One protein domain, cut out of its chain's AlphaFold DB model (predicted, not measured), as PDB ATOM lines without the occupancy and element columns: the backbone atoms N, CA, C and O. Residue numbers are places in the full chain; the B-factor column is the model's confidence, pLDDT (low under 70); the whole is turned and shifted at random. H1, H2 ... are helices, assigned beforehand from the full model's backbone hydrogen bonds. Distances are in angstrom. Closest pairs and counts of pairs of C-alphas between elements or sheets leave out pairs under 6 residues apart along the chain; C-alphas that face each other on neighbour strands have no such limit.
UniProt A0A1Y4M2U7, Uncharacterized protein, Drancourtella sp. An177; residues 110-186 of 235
ATOM      1  N   GLU A 110     172.102 162.034 158.106       91.94
ATOM      2  CA  GLU A 110     171.731 163.267 157.399       91.94
ATOM      3  C   GLU A 110     171.625 163.046 155.883       91.94
ATOM      4  O   GLU A 110     170.606 163.369 155.279       91.94
ATOM      5  N   LYS A 111     172.623 162.391 155.273       90.62
ATOM      6  CA  LYS A 111     172.611 162.073 153.836       90.62
ATOM      7  C   LYS A 111     171.490 161.108 153.468       90.62
ATOM      8  O   LYS A 111     170.870 161.249 152.416       90.62
ATOM      9  N   LEU A 112     171.214 160.130 154.333       91.12
ATOM     10  CA  LEU A 112     170.104 159.202 154.136       91.12
ATOM     11  C   LEU A 112     168.753 159.931 154.204       91.12
ATOM     12  O   LEU A 112     167.855 159.653 153.410       91.12
ATOM     13  N   GLN A 113     168.612 160.883 155.129       93.06
ATOM     14  CA  GLN A 113     167.417 161.708 155.259       93.06
ATOM     15  C   GLN A 113     167.223 162.615 154.039       93.06
ATOM     16  O   GLN A 113     166.131 162.635 153.472       93.06
ATOM     17  N   GLU A 114     168.272 163.307 153.589       94.12
ATOM     18  CA  GLU A 114     168.243 164.119 152.366       94.12
ATOM     19  C   GLU A 114     167.826 163.289 151.150       94.12
ATOM     20  O   GLU A 114     166.934 163.688 150.398       94.12
ATOM     21  N   LEU A 115     168.415 162.102 150.984       94.19
ATOM     22  CA  LEU A 115     168.073 161.185 149.901       94.19
ATOM     23  C   LEU A 115     166.608 160.740 149.968       94.19
ATOM     24  O   LEU A 115     165.935 160.676 148.937       94.19
ATOM     25  N   ASN A 116     166.099 160.450 151.167       93.69
ATOM     26  CA  ASN A 116     164.699 160.091 151.357       93.69
ATOM     27  C   ASN A 116     163.775 161.227 150.916       93.69
ATOM     28  O   ASN A 116     162.900 160.982 150.085       93.69
ATOM     29  N   VAL A 117     164.019 162.458 151.370       96.38
ATOM     30  CA  VAL A 117     163.225 163.637 150.981       96.38
ATOM     31  C   VAL A 117     163.285 163.872 149.468       96.38
ATOM     32  O   VAL A 117     162.251 164.060 148.823       96.38
ATOM     33  N   GLN A 118     164.476 163.796 148.867       95.69
ATOM     34  CA  GLN A 118     164.639 163.925 147.415       95.69
ATOM     35  C   GLN A 118     163.851 162.846 146.666       95.69
ATOM     36  O   GLN A 118     163.131 163.152 145.715       95.69
ATOM     37  N   SER A 119     163.939 161.589 147.108       95.19
ATOM     38  CA  SER A 119     163.211 160.481 146.485       95.19
ATOM     39  C   SER A 119     161.690 160.612 146.632       95.19
ATOM     40  O   SER A 119     160.970 160.271 145.702       95.19
ATOM     41  N   GLU A 120     161.176 161.153 147.742       95.38
ATOM     42  CA  GLU A 120     159.741 161.437 147.914       95.38
ATOM     43  C   GLU A 120     159.258 162.486 146.915       95.38
ATOM     44  O   GLU A 120     158.272 162.265 146.208       95.38
ATOM     45  N   HIS A 121     159.998 163.589 146.791       96.25
ATOM     46  CA  HIS A 121     159.694 164.625 145.811       96.25
ATOM     47  C   HIS A 121     159.706 164.065 144.377       96.25
ATOM     48  O   HIS A 121     158.791 164.326 143.593       96.25
ATOM     49  N   LYS A 122     160.702 163.234 144.036       96.44
ATOM     50  CA  LYS A 122     160.779 162.555 142.732       96.44
ATOM     51  C   LYS A 122     159.629 161.571 142.514       96.44
ATOM     52  O   LYS A 122     159.090 161.523 141.412       96.44
ATOM     53  N   THR A 123     159.200 160.831 143.541       95.69
ATOM     54  CA  THR A 123     158.027 159.946 143.452       95.69
ATOM     55  C   THR A 123     156.789 160.741 143.057       95.69
ATOM     56  O   THR A 123     156.108 160.361 142.106       95.69
ATOM     57  N   LEU A 124     156.520 161.862 143.733       94.56
ATOM     58  CA  LEU A 124     155.385 162.728 143.408       94.56
ATOM     59  C   LEU A 124     155.493 163.289 141.985       94.56
ATOM     60  O   LEU A 124     154.527 163.241 141.228       94.56
ATOM     61  N   GLN A 125     156.681 163.756 141.591       93.81
ATOM     62  CA  GLN A 125     156.929 164.266 140.242       93.81
ATOM     63  C   GLN A 125     156.653 163.207 139.166       93.81
ATOM     64  O   GLN A 125     155.982 163.496 138.172       93.81
ATOM     65  N   PHE A 126     157.136 161.978 139.359       94.44
ATOM     66  CA  PHE A 126     156.872 160.878 138.437       94.44
ATOM     67  C   PHE A 126     155.393 160.496 138.420       94.44
ATOM     68  O   PHE A 126     154.869 160.278 137.336       94.44
ATOM     69  N   LEU A 127     154.702 160.468 139.563       91.38
ATOM     70  CA  LEU A 127     153.263 160.190 139.612       91.38
ATOM     71  C   LEU A 127     152.448 161.234 138.842       91.38
ATOM     72  O   LEU A 127     151.573 160.860 138.079       91.38
ATOM     73  N   VAL A 128     152.770 162.526 138.950       90.50
ATOM     74  CA  VAL A 128     152.103 163.572 138.147       90.50
ATOM     75  C   VAL A 128     152.330 163.351 136.646       90.50
ATOM     76  O   VAL A 128     151.436 163.576 135.832       90.50
ATOM     77  N   GLN A 129     153.522 162.886 136.267       88.81
ATOM     78  CA  GLN A 129     153.839 162.536 134.883       88.81
ATOM     79  C   GLN A 129     153.281 161.172 134.458       88.81
ATOM     80  O   GLN A 129     153.288 160.867 133.268       88.81
ATOM     81  N   LEU A 130     152.812 160.337 135.376       85.94
ATOM     82  CA  LEU A 130     152.145 159.076 135.085       85.94
ATOM     83  C   LEU A 130     150.641 159.336 135.181       85.94
ATOM     84  O   LEU A 130     150.050 159.309 136.251       85.94
ATOM     85  N   GLY A 131     150.011 159.645 134.049       72.00
ATOM     86  CA  GLY A 131     148.577 159.932 134.035       72.00
ATOM     87  C   GLY A 131     147.736 158.715 134.440       72.00
ATOM     88  O   GLY A 131     148.152 157.569 134.232       72.00
ATOM     89  N   ASN A 132     146.504 158.970 134.895       63.25
ATOM     90  CA  ASN A 132     145.417 157.985 135.059       63.25
ATOM     91  C   ASN A 132     144.863 157.505 133.698       63.25
ATOM     92  O   ASN A 132     143.661 157.319 133.508       63.25
ATOM     93  N   ASN A 133     145.735 157.386 132.698       55.88
ATOM     94  CA  ASN A 133     145.323 157.251 131.314       55.88
ATOM     95  C   ASN A 133     144.734 155.853 131.084       55.88
ATOM     96  O   ASN A 133     145.391 154.840 131.321       55.88
ATOM     97  N   ASN A 134     143.522 155.825 130.521       52.94
ATOM     98  CA  ASN A 134     142.783 154.652 130.027       52.94
ATOM     99  C   ASN A 134     143.493 153.898 128.868       52.94
ATOM    100  O   ASN A 134     142.862 153.174 128.101       52.94
ATOM    101  N   ASP A 135     144.814 154.033 128.732       56.09
ATOM    102  CA  ASP A 135     145.601 153.693 127.541       56.09
ATOM    103  C   ASP A 135     146.264 152.308 127.622       56.09
ATOM    104  O   ASP A 135     147.409 152.085 127.206       56.09
ATOM    105  N   ARG A 136     145.544 151.349 128.223       58.31
ATOM    106  CA  ARG A 136     145.943 149.932 128.377       58.31
ATOM    107  C   ARG A 136     147.379 149.720 128.917       58.31
ATOM    108  O   ARG A 136     147.969 148.668 128.689       58.31
ATOM    109  N   GLY A 137     147.966 150.711 129.599       65.00
ATOM    110  CA  GLY A 137     149.314 150.667 130.188       65.00
ATOM    111  C   GLY A 137     150.505 150.870 129.232       65.00
ATOM    112  O   GLY A 137     151.651 150.797 129.682       65.00
ATOM    113  N   THR A 138     150.297 151.145 127.937       75.06
ATOM    114  CA  THR A 138     151.411 151.196 126.957       75.06
ATOM    115  C   THR A 138     152.247 152.476 127.071       75.06
ATOM    116  O   THR A 138     153.480 152.428 127.048       75.06
ATOM    117  N   GLU A 139     151.601 153.629 127.249       83.19
ATOM    118  CA  GLU A 139     152.296 154.914 127.347       83.19
ATOM    119  C   GLU A 139     153.093 155.043 128.656       83.19
ATOM    120  O   GLU A 139     154.278 155.394 128.635       83.19
ATOM    121  N   ASN A 140     152.480 154.673 129.786       86.88
ATOM    122  CA  ASN A 140     153.126 154.674 131.101       86.88
ATOM    123  C   ASN A 140     154.337 153.731 131.136       86.88
ATOM    124  O   ASN A 140     155.383 154.088 131.679       86.88
ATOM    125  N   ARG A 141     154.262 152.575 130.464       87.50
ATOM    126  CA  ARG A 141     155.408 151.668 130.301       87.50
ATOM    127  C   ARG A 141     156.566 152.308 129.529       87.50
ATOM    128  O   ARG A 141     157.720 152.112 129.911       87.50
ATOM    129  N   ARG A 142     156.287 153.094 128.480       89.69
ATOM    130  CA  ARG A 142     157.322 153.840 127.737       89.69
ATOM    131  C   ARG A 142     157.956 154.933 128.601       89.69
ATOM    132  O   ARG A 142     159.180 155.043 128.623       89.69
ATOM    133  N   ARG A 143     157.140 155.702 129.335       91.69
ATOM    134  CA  ARG A 143     157.611 156.754 130.256       91.69
ATOM    135  C   ARG A 143     158.507 156.170 131.351       91.69
ATOM    136  O   ARG A 143     159.623 156.643 131.527       91.69
ATOM    137  N   ILE A 144     158.084 155.073 131.985       92.94
ATOM    138  CA  ILE A 144     158.895 154.342 132.973       92.94
ATOM    139  C   ILE A 144     160.212 153.859 132.364       92.94
ATOM    140  O   ILE A 144     161.254 154.025 132.988       92.94
ATOM    141  N   GLY A 145     160.200 153.310 131.146       93.06
ATOM    142  CA  GLY A 145     161.434 152.924 130.457       93.06
ATOM    143  C   GLY A 145     162.421 154.091 130.319       93.06
ATOM    144  O   GLY A 145     163.605 153.931 130.613       93.06
ATOM    145  N   ASN A 146     161.923 155.275 129.952       94.12
ATOM    146  CA  ASN A 146     162.731 156.491 129.858       94.12
ATOM    147  C   ASN A 146     163.263 156.951 131.228       94.12
ATOM    148  O   ASN A 146     164.443 157.269 131.357       94.12
ATOM    149  N   PHE A 147     162.422 156.936 132.266       95.69
ATOM    150  CA  PHE A 147     162.839 157.300 133.623       95.69
ATOM    151  C   PHE A 147     163.928 156.361 134.147       95.69
ATOM    152  O   PHE A 147     164.945 156.818 134.652       95.69
ATOM    153  N   VAL A 148     163.772 155.049 133.957       95.12
ATOM    154  CA  VAL A 148     164.757 154.041 134.385       95.12
ATOM    155  C   VAL A 148     166.109 154.242 133.686       95.12
ATOM    156  O   VAL A 148     167.162 154.134 134.328       95.12
ATOM    157  N   ALA A 149     166.100 154.566 132.388       94.44
ATOM    158  CA  ALA A 149     167.321 154.808 131.621       94.44
ATOM    159  C   ALA A 149     168.153 155.956 132.221       94.44
ATOM    160  O   ALA A 149     169.361 155.801 132.419       94.44
ATOM    161  N   HIS A 150     167.497 157.052 132.609       92.44
ATOM    162  CA  HIS A 150     168.148 158.268 133.108       92.44
ATOM    163  C   HIS A 150     168.165 158.421 134.633       92.44
ATOM    164  O   HIS A 150     168.707 159.404 135.121       92.44
ATOM    165  N   ALA A 151     167.630 157.450 135.376       93.44
ATOM    166  CA  ALA A 151     167.538 157.526 136.830       93.44
ATOM    167  C   ALA A 151     168.909 157.699 137.499       93.44
ATOM    168  O   ALA A 151     169.837 156.929 137.216       93.44
ATOM    169  N   ASP A 152     168.991 158.666 138.409       93.62
ATOM    170  CA  ASP A 152     169.986 158.719 139.478       93.62
ATOM    171  C   ASP A 152     169.543 157.868 140.692       93.62
ATOM    172  O   ASP A 152     168.566 157.116 140.627       93.62
ATOM    173  N   ARG A 153     170.277 157.936 141.811       93.75
ATOM    174  CA  ARG A 153     169.967 157.143 143.014       93.75
ATOM    175  C   ARG A 153     168.610 157.510 143.629       93.75
ATOM    176  O   ARG A 153     167.873 156.614 144.042       93.75
ATOM    177  N   ALA A 154     168.269 158.799 143.684       95.75
ATOM    178  CA  ALA A 154     167.002 159.268 144.243       95.75
ATOM    179  C   ALA A 154     165.828 158.879 143.333       95.75
ATOM    180  O   ALA A 154     164.808 158.383 143.814       95.75
ATOM    181  N   ASP A 155     166.010 159.016 142.017       96.38
ATOM    182  CA  ASP A 155     165.065 158.578 140.995       96.38
ATOM    183  C   ASP A 155     164.842 157.065 141.060       96.38
ATOM    184  O   ASP A 155     163.710 156.596 140.964       96.38
ATOM    185  N   ALA A 156     165.901 156.280 141.259       95.94
ATOM    186  CA  ALA A 156     165.810 154.829 141.357       95.94
ATOM    187  C   ALA A 156     164.989 154.388 142.580       95.94
ATOM    188  O   ALA A 156     164.110 153.535 142.447       95.94
ATOM    189  N   ILE A 157     165.207 155.011 143.745       96.25
ATOM    190  CA  ILE A 157     164.401 154.779 144.957       96.25
ATOM    191  C   ILE A 157     162.945 155.197 144.722       96.25
ATOM    192  O   ILE A 157     162.019 154.458 145.067       96.25
ATOM    193  N   ALA A 158     162.731 156.347 144.084       96.56
ATOM    194  CA  ALA A 158     161.400 156.834 143.756       96.56
ATOM    195  C   ALA A 158     160.642 155.873 142.825       96.56
ATOM    196  O   ALA A 158     159.479 155.553 143.072       96.56
ATOM    197  N   LEU A 159     161.307 155.365 141.785       96.44
ATOM    198  CA  LEU A 159     160.759 154.385 140.847       96.44
ATOM    199  C   LEU A 159     160.522 153.022 141.506       96.44
ATOM    200  O   LEU A 159     159.539 152.363 141.169       96.44
ATOM    201  N   MET A 160     161.364 152.605 142.460       95.00
ATOM    202  CA  MET A 160     161.121 151.399 143.263       95.00
ATOM    203  C   MET A 160     159.821 151.523 144.061       95.00
ATOM    204  O   MET A 160     159.023 150.589 144.047       95.00
ATOM    205  N   ARG A 161     159.572 152.680 144.691       94.81
ATOM    206  CA  ARG A 161     158.311 152.950 145.405       94.81
ATOM    207  C   ARG A 161     157.105 152.908 144.463       94.81
ATOM    208  O   ARG A 161     156.109 152.270 144.785       94.81
ATOM    209  N   ILE A 162     157.210 153.508 143.275       93.75
ATOM    210  CA  ILE A 162     156.134 153.472 142.266       93.75
ATOM    211  C   ILE A 162     155.869 152.042 141.785       93.75
ATOM    212  O   ILE A 162     154.717 151.655 141.609       93.75
ATOM    213  N   ALA A 163     156.912 151.225 141.617       92.38
ATOM    214  CA  ALA A 163     156.772 149.822 141.230       92.38
ATOM    215  C   ALA A 163     156.044 148.962 142.280       92.38
ATOM    216  O   ALA A 163     155.543 147.890 141.930       92.38
ATOM    217  N   SER A 164     155.994 149.409 143.541       91.94
ATOM    218  CA  SER A 164     155.222 148.774 144.613       91.94
ATOM    219  C   SER A 164     153.725 149.089 144.545       91.94
ATOM    220  O   SER A 164     152.935 148.342 145.119       91.94
ATOM    221  N   PHE A 165     153.311 150.149 143.844       90.38
ATOM    222  CA  PHE A 165     151.895 150.460 143.675       90.38
ATOM    223  C   PHE A 165     151.244 149.499 142.667       90.38
ATOM    224  O   PHE A 165     151.739 149.375 141.540       90.38
ATOM    225  N   PRO A 166     150.119 148.838 143.015       86.75
ATOM    226  CA  PRO A 166     149.474 147.850 142.142       86.75
ATOM    227  C   PRO A 166     149.119 148.394 140.753       86.75
ATOM    228  O   PRO A 166     149.276 147.692 139.755       86.75
ATOM    229  N   GLU A 167     148.706 149.659 140.694       85.38
ATOM    230  CA  GLU A 167     148.281 150.364 139.479       85.38
ATOM    231  C   GLU A 167     149.417 150.516 138.454       85.38
ATOM    232  O   GLU A 167     149.192 150.441 137.247       85.38
ATOM    233  N   PHE A 168     150.660 150.658 138.926       87.75
ATOM    234  CA  PHE A 168     151.832 150.864 138.072       87.75
ATOM    235  C   PHE A 168     152.723 149.624 137.960       87.75
ATOM    236  O   PHE A 168     153.569 149.565 137.066       87.75
ATOM    237  N   ALA A 169     152.523 148.602 138.797       86.31
ATOM    238  CA  ALA A 169     153.373 147.413 138.867       86.31
ATOM    239  C   ALA A 169     153.555 146.704 137.511       86.31
ATOM    240  O   ALA A 169     154.659 146.259 137.189       86.31
ATOM    241  N   GLN A 170     152.498 146.639 136.692       87.69
ATOM    242  CA  GLN A 170     152.519 146.007 135.362       87.69
ATOM    243  C   GLN A 170     153.323 146.802 134.318       87.69
ATOM    244  O   GLN A 170     153.745 146.256 133.297       87.69
ATOM    245  N   CYS A 171     153.580 148.087 134.577       88.75
ATOM    246  CA  CYS A 171     154.396 148.930 133.709       88.75
ATOM    247  C   CYS A 171     155.906 148.677 133.893       88.75
ATOM    248  O   CYS A 171     156.709 149.066 133.039       88.75
ATOM    249  N   PHE A 172     156.312 147.996 134.972       92.38
ATOM    250  CA  PHE A 172     157.705 147.640 135.238       92.38
ATOM    251  C   PHE A 172     158.023 146.230 134.749       92.38
ATOM    252  O   PHE A 172     157.480 145.238 135.232       92.38
ATOM    253  N   THR A 173     158.988 146.125 133.839       93.00
ATOM    254  CA  THR A 173     159.564 144.829 133.467       93.00
ATOM    255  C   THR A 173     160.524 144.334 134.548       93.00
ATOM    256  O   THR A 173     161.048 145.125 135.335       93.00
ATOM    257  N   ALA A 174     160.823 143.032 134.560       93.75
ATOM    258  CA  ALA A 174     161.850 142.475 135.443       93.75
ATOM    259  C   ALA A 174     163.207 143.188 135.267       93.75
ATOM    260  O   ALA A 174     163.851 143.548 136.249       93.75
ATOM    261  N   LYS A 175     163.577 143.497 134.016       94.62
ATOM    262  CA  LYS A 175     164.800 144.245 133.696       94.62
ATOM    263  C   LYS A 175     164.790 145.656 134.290       94.62
ATOM    264  O   LYS A 175     165.801 146.089 134.828       94.62
ATOM    265  N   HIS A 176     163.658 146.365 134.238       94.69
ATOM    266  CA  HIS A 176     163.544 147.685 134.868       94.69
ATOM    267  C   HIS A 176     163.769 147.604 136.379       94.69
ATOM    268  O   HIS A 176     164.532 148.400 136.916       94.69
ATOM    269  N   LYS A 177     163.150 146.619 137.044       94.19
ATOM    270  CA  LYS A 177     163.292 146.402 138.493       94.19
ATOM    271  C   LYS A 177     164.738 146.099 138.893       94.19
ATOM    272  O   LYS A 177     165.199 146.604 139.909       94.19
ATOM    273  N   GLN A 178     165.461 145.334 138.077       94.81
ATOM    274  CA  GLN A 178     166.881 145.074 138.306       94.81
ATOM    275  C   GLN A 178     167.725 146.352 138.184       94.81
ATOM    276  O   GLN A 178     168.510 146.648 139.079       94.81
ATOM    277  N   ILE A 179     167.525 147.144 137.125       93.88
ATOM    278  CA  ILE A 179     168.301 148.373 136.894       93.88
ATOM    279  C   ILE A 179     168.099 149.386 138.028       93.88
ATOM    280  O   ILE A 179     169.069 149.963 138.513       93.88
ATOM    281  N   ILE A 180     166.858 149.608 138.478       95.81
ATOM    282  CA  ILE A 180     166.597 150.547 139.582       95.81
ATOM    283  C   ILE A 180     167.132 150.025 140.919       95.81
ATOM    284  O   ILE A 180     167.600 150.818 141.727       95.81
ATOM    285  N   LEU A 181     167.134 148.706 141.143       94.06
ATOM    286  CA  LEU A 181     167.757 148.117 142.328       94.06
ATOM    287  C   LEU A 181     169.276 148.323 142.325       94.06
ATOM    288  O   LEU A 181     169.866 148.592 143.363       94.06
ATOM    289  N   GLU A 182     169.926 148.192 141.171       92.75
ATOM    290  CA  GLU A 182     171.363 148.445 141.048       92.75
ATOM    291  C   GLU A 182     171.687 149.932 141.241       92.75
ATOM    292  O   GLU A 182     172.621 150.262 141.969       92.75
ATOM    293  N   LYS A 183     170.882 150.828 140.658       93.19
ATOM    294  CA  LYS A 183     171.062 152.283 140.766       93.19
ATOM    295  C   LYS A 183     170.704 152.870 142.137       93.19
ATOM    296  O   LYS A 183     171.173 153.958 142.453       93.19
ATOM    297  N   SER A 184     169.888 152.193 142.948       92.00
ATOM    298  CA  SER A 184     169.525 152.668 144.294       92.00
ATOM    299  C   SER A 184     170.623 152.437 145.340       92.00
ATOM    300  O   SER A 184     170.638 153.102 146.384       92.00
ATOM    301  N   LYS A 185     171.571 151.533 145.054       91.56
ATOM    302  CA  LYS A 185     172.728 151.257 145.915       91.56
ATOM    303  C   LYS A 185     173.615 152.490 146.073       91.56
ATOM    304  O   LYS A 185     173.729 153.321 145.172       91.56
ATOM    305  N   ASN A 186     174.268 152.607 147.228       91.56
ATOM    306  CA  ASN A 186     175.166 153.720 147.489       91.56
ATOM    307  C   ASN A 186     176.494 153.532 146.725       91.56
ATOM    308  O   ASN A 186     177.196 152.551 146.974       91.56
TER     309      ASN A 186
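This is residues 110 to 186 of the 235 residues of an uncharacterized protein of Drancourtella sp. An177 (UniProt A0A1Y4M2U7). A long helix, H1, crosses over a middle helix, H3, whose other sides are covered by H5 and by the last part of H2, with the short H4 at the far end of H3. The 77 printed residues hold five named helices, in the order H1 to H5, and no named strand; the class is all helix. The whole is compact, with a radius of gyration of the C-alphas of 12.0 A, yet elongated, spanning 41 by 23 by 20 A.

The longest helix, H1, residues 110 to 129, touches the hub H3, residues 153 to 164, closest at the C-alphas of Ser 119 and Ala 154, 4.6 A; they run the same way at a steep tilt of 56 degrees. H3 touches H5, residues 174 to 184, opposite ways at a steep tilt of 40 degrees, closest at the C-alphas of Arg 153 and Ser 184, 4.7 A. H2, residues 138 to 150, only just touches H3, with 3 pairs of C-alphas within 8 A, the closest Val 148 and Ala 156 at 7.1 A; at a shallow tilt of 28 degrees, opposite ways, they are a hairpin. H2, H3 and H5 form an up-and-down bundle, each running against the one before it. H4, residues 166 to 169, touches H3 only at the corner, and only just, with 3 pairs within 8 A, the closest C-alphas being Ala 163 and Ala 169, 4.8 A apart. H1 is apart from H4 and H5. Every O i to N i+4 pair is within hydrogen-bond range in H1, H2, H3 and H5; H4 is too short for one.

H1 measures 28.8 A from C-alpha 110 at (171.731, 163.267, 157.399), H2 19.2 A, H3 17.0 A, H4 5.1 A, and H5 15.5 A, to C-alpha 184 at (169.525, 152.668, 144.294).

The two farthest C-alphas, of Glu 110 and Arg 136, are 41.1 A apart. The printed part has no cut and no long link. Residues 132 to 137 have pLDDT under 70.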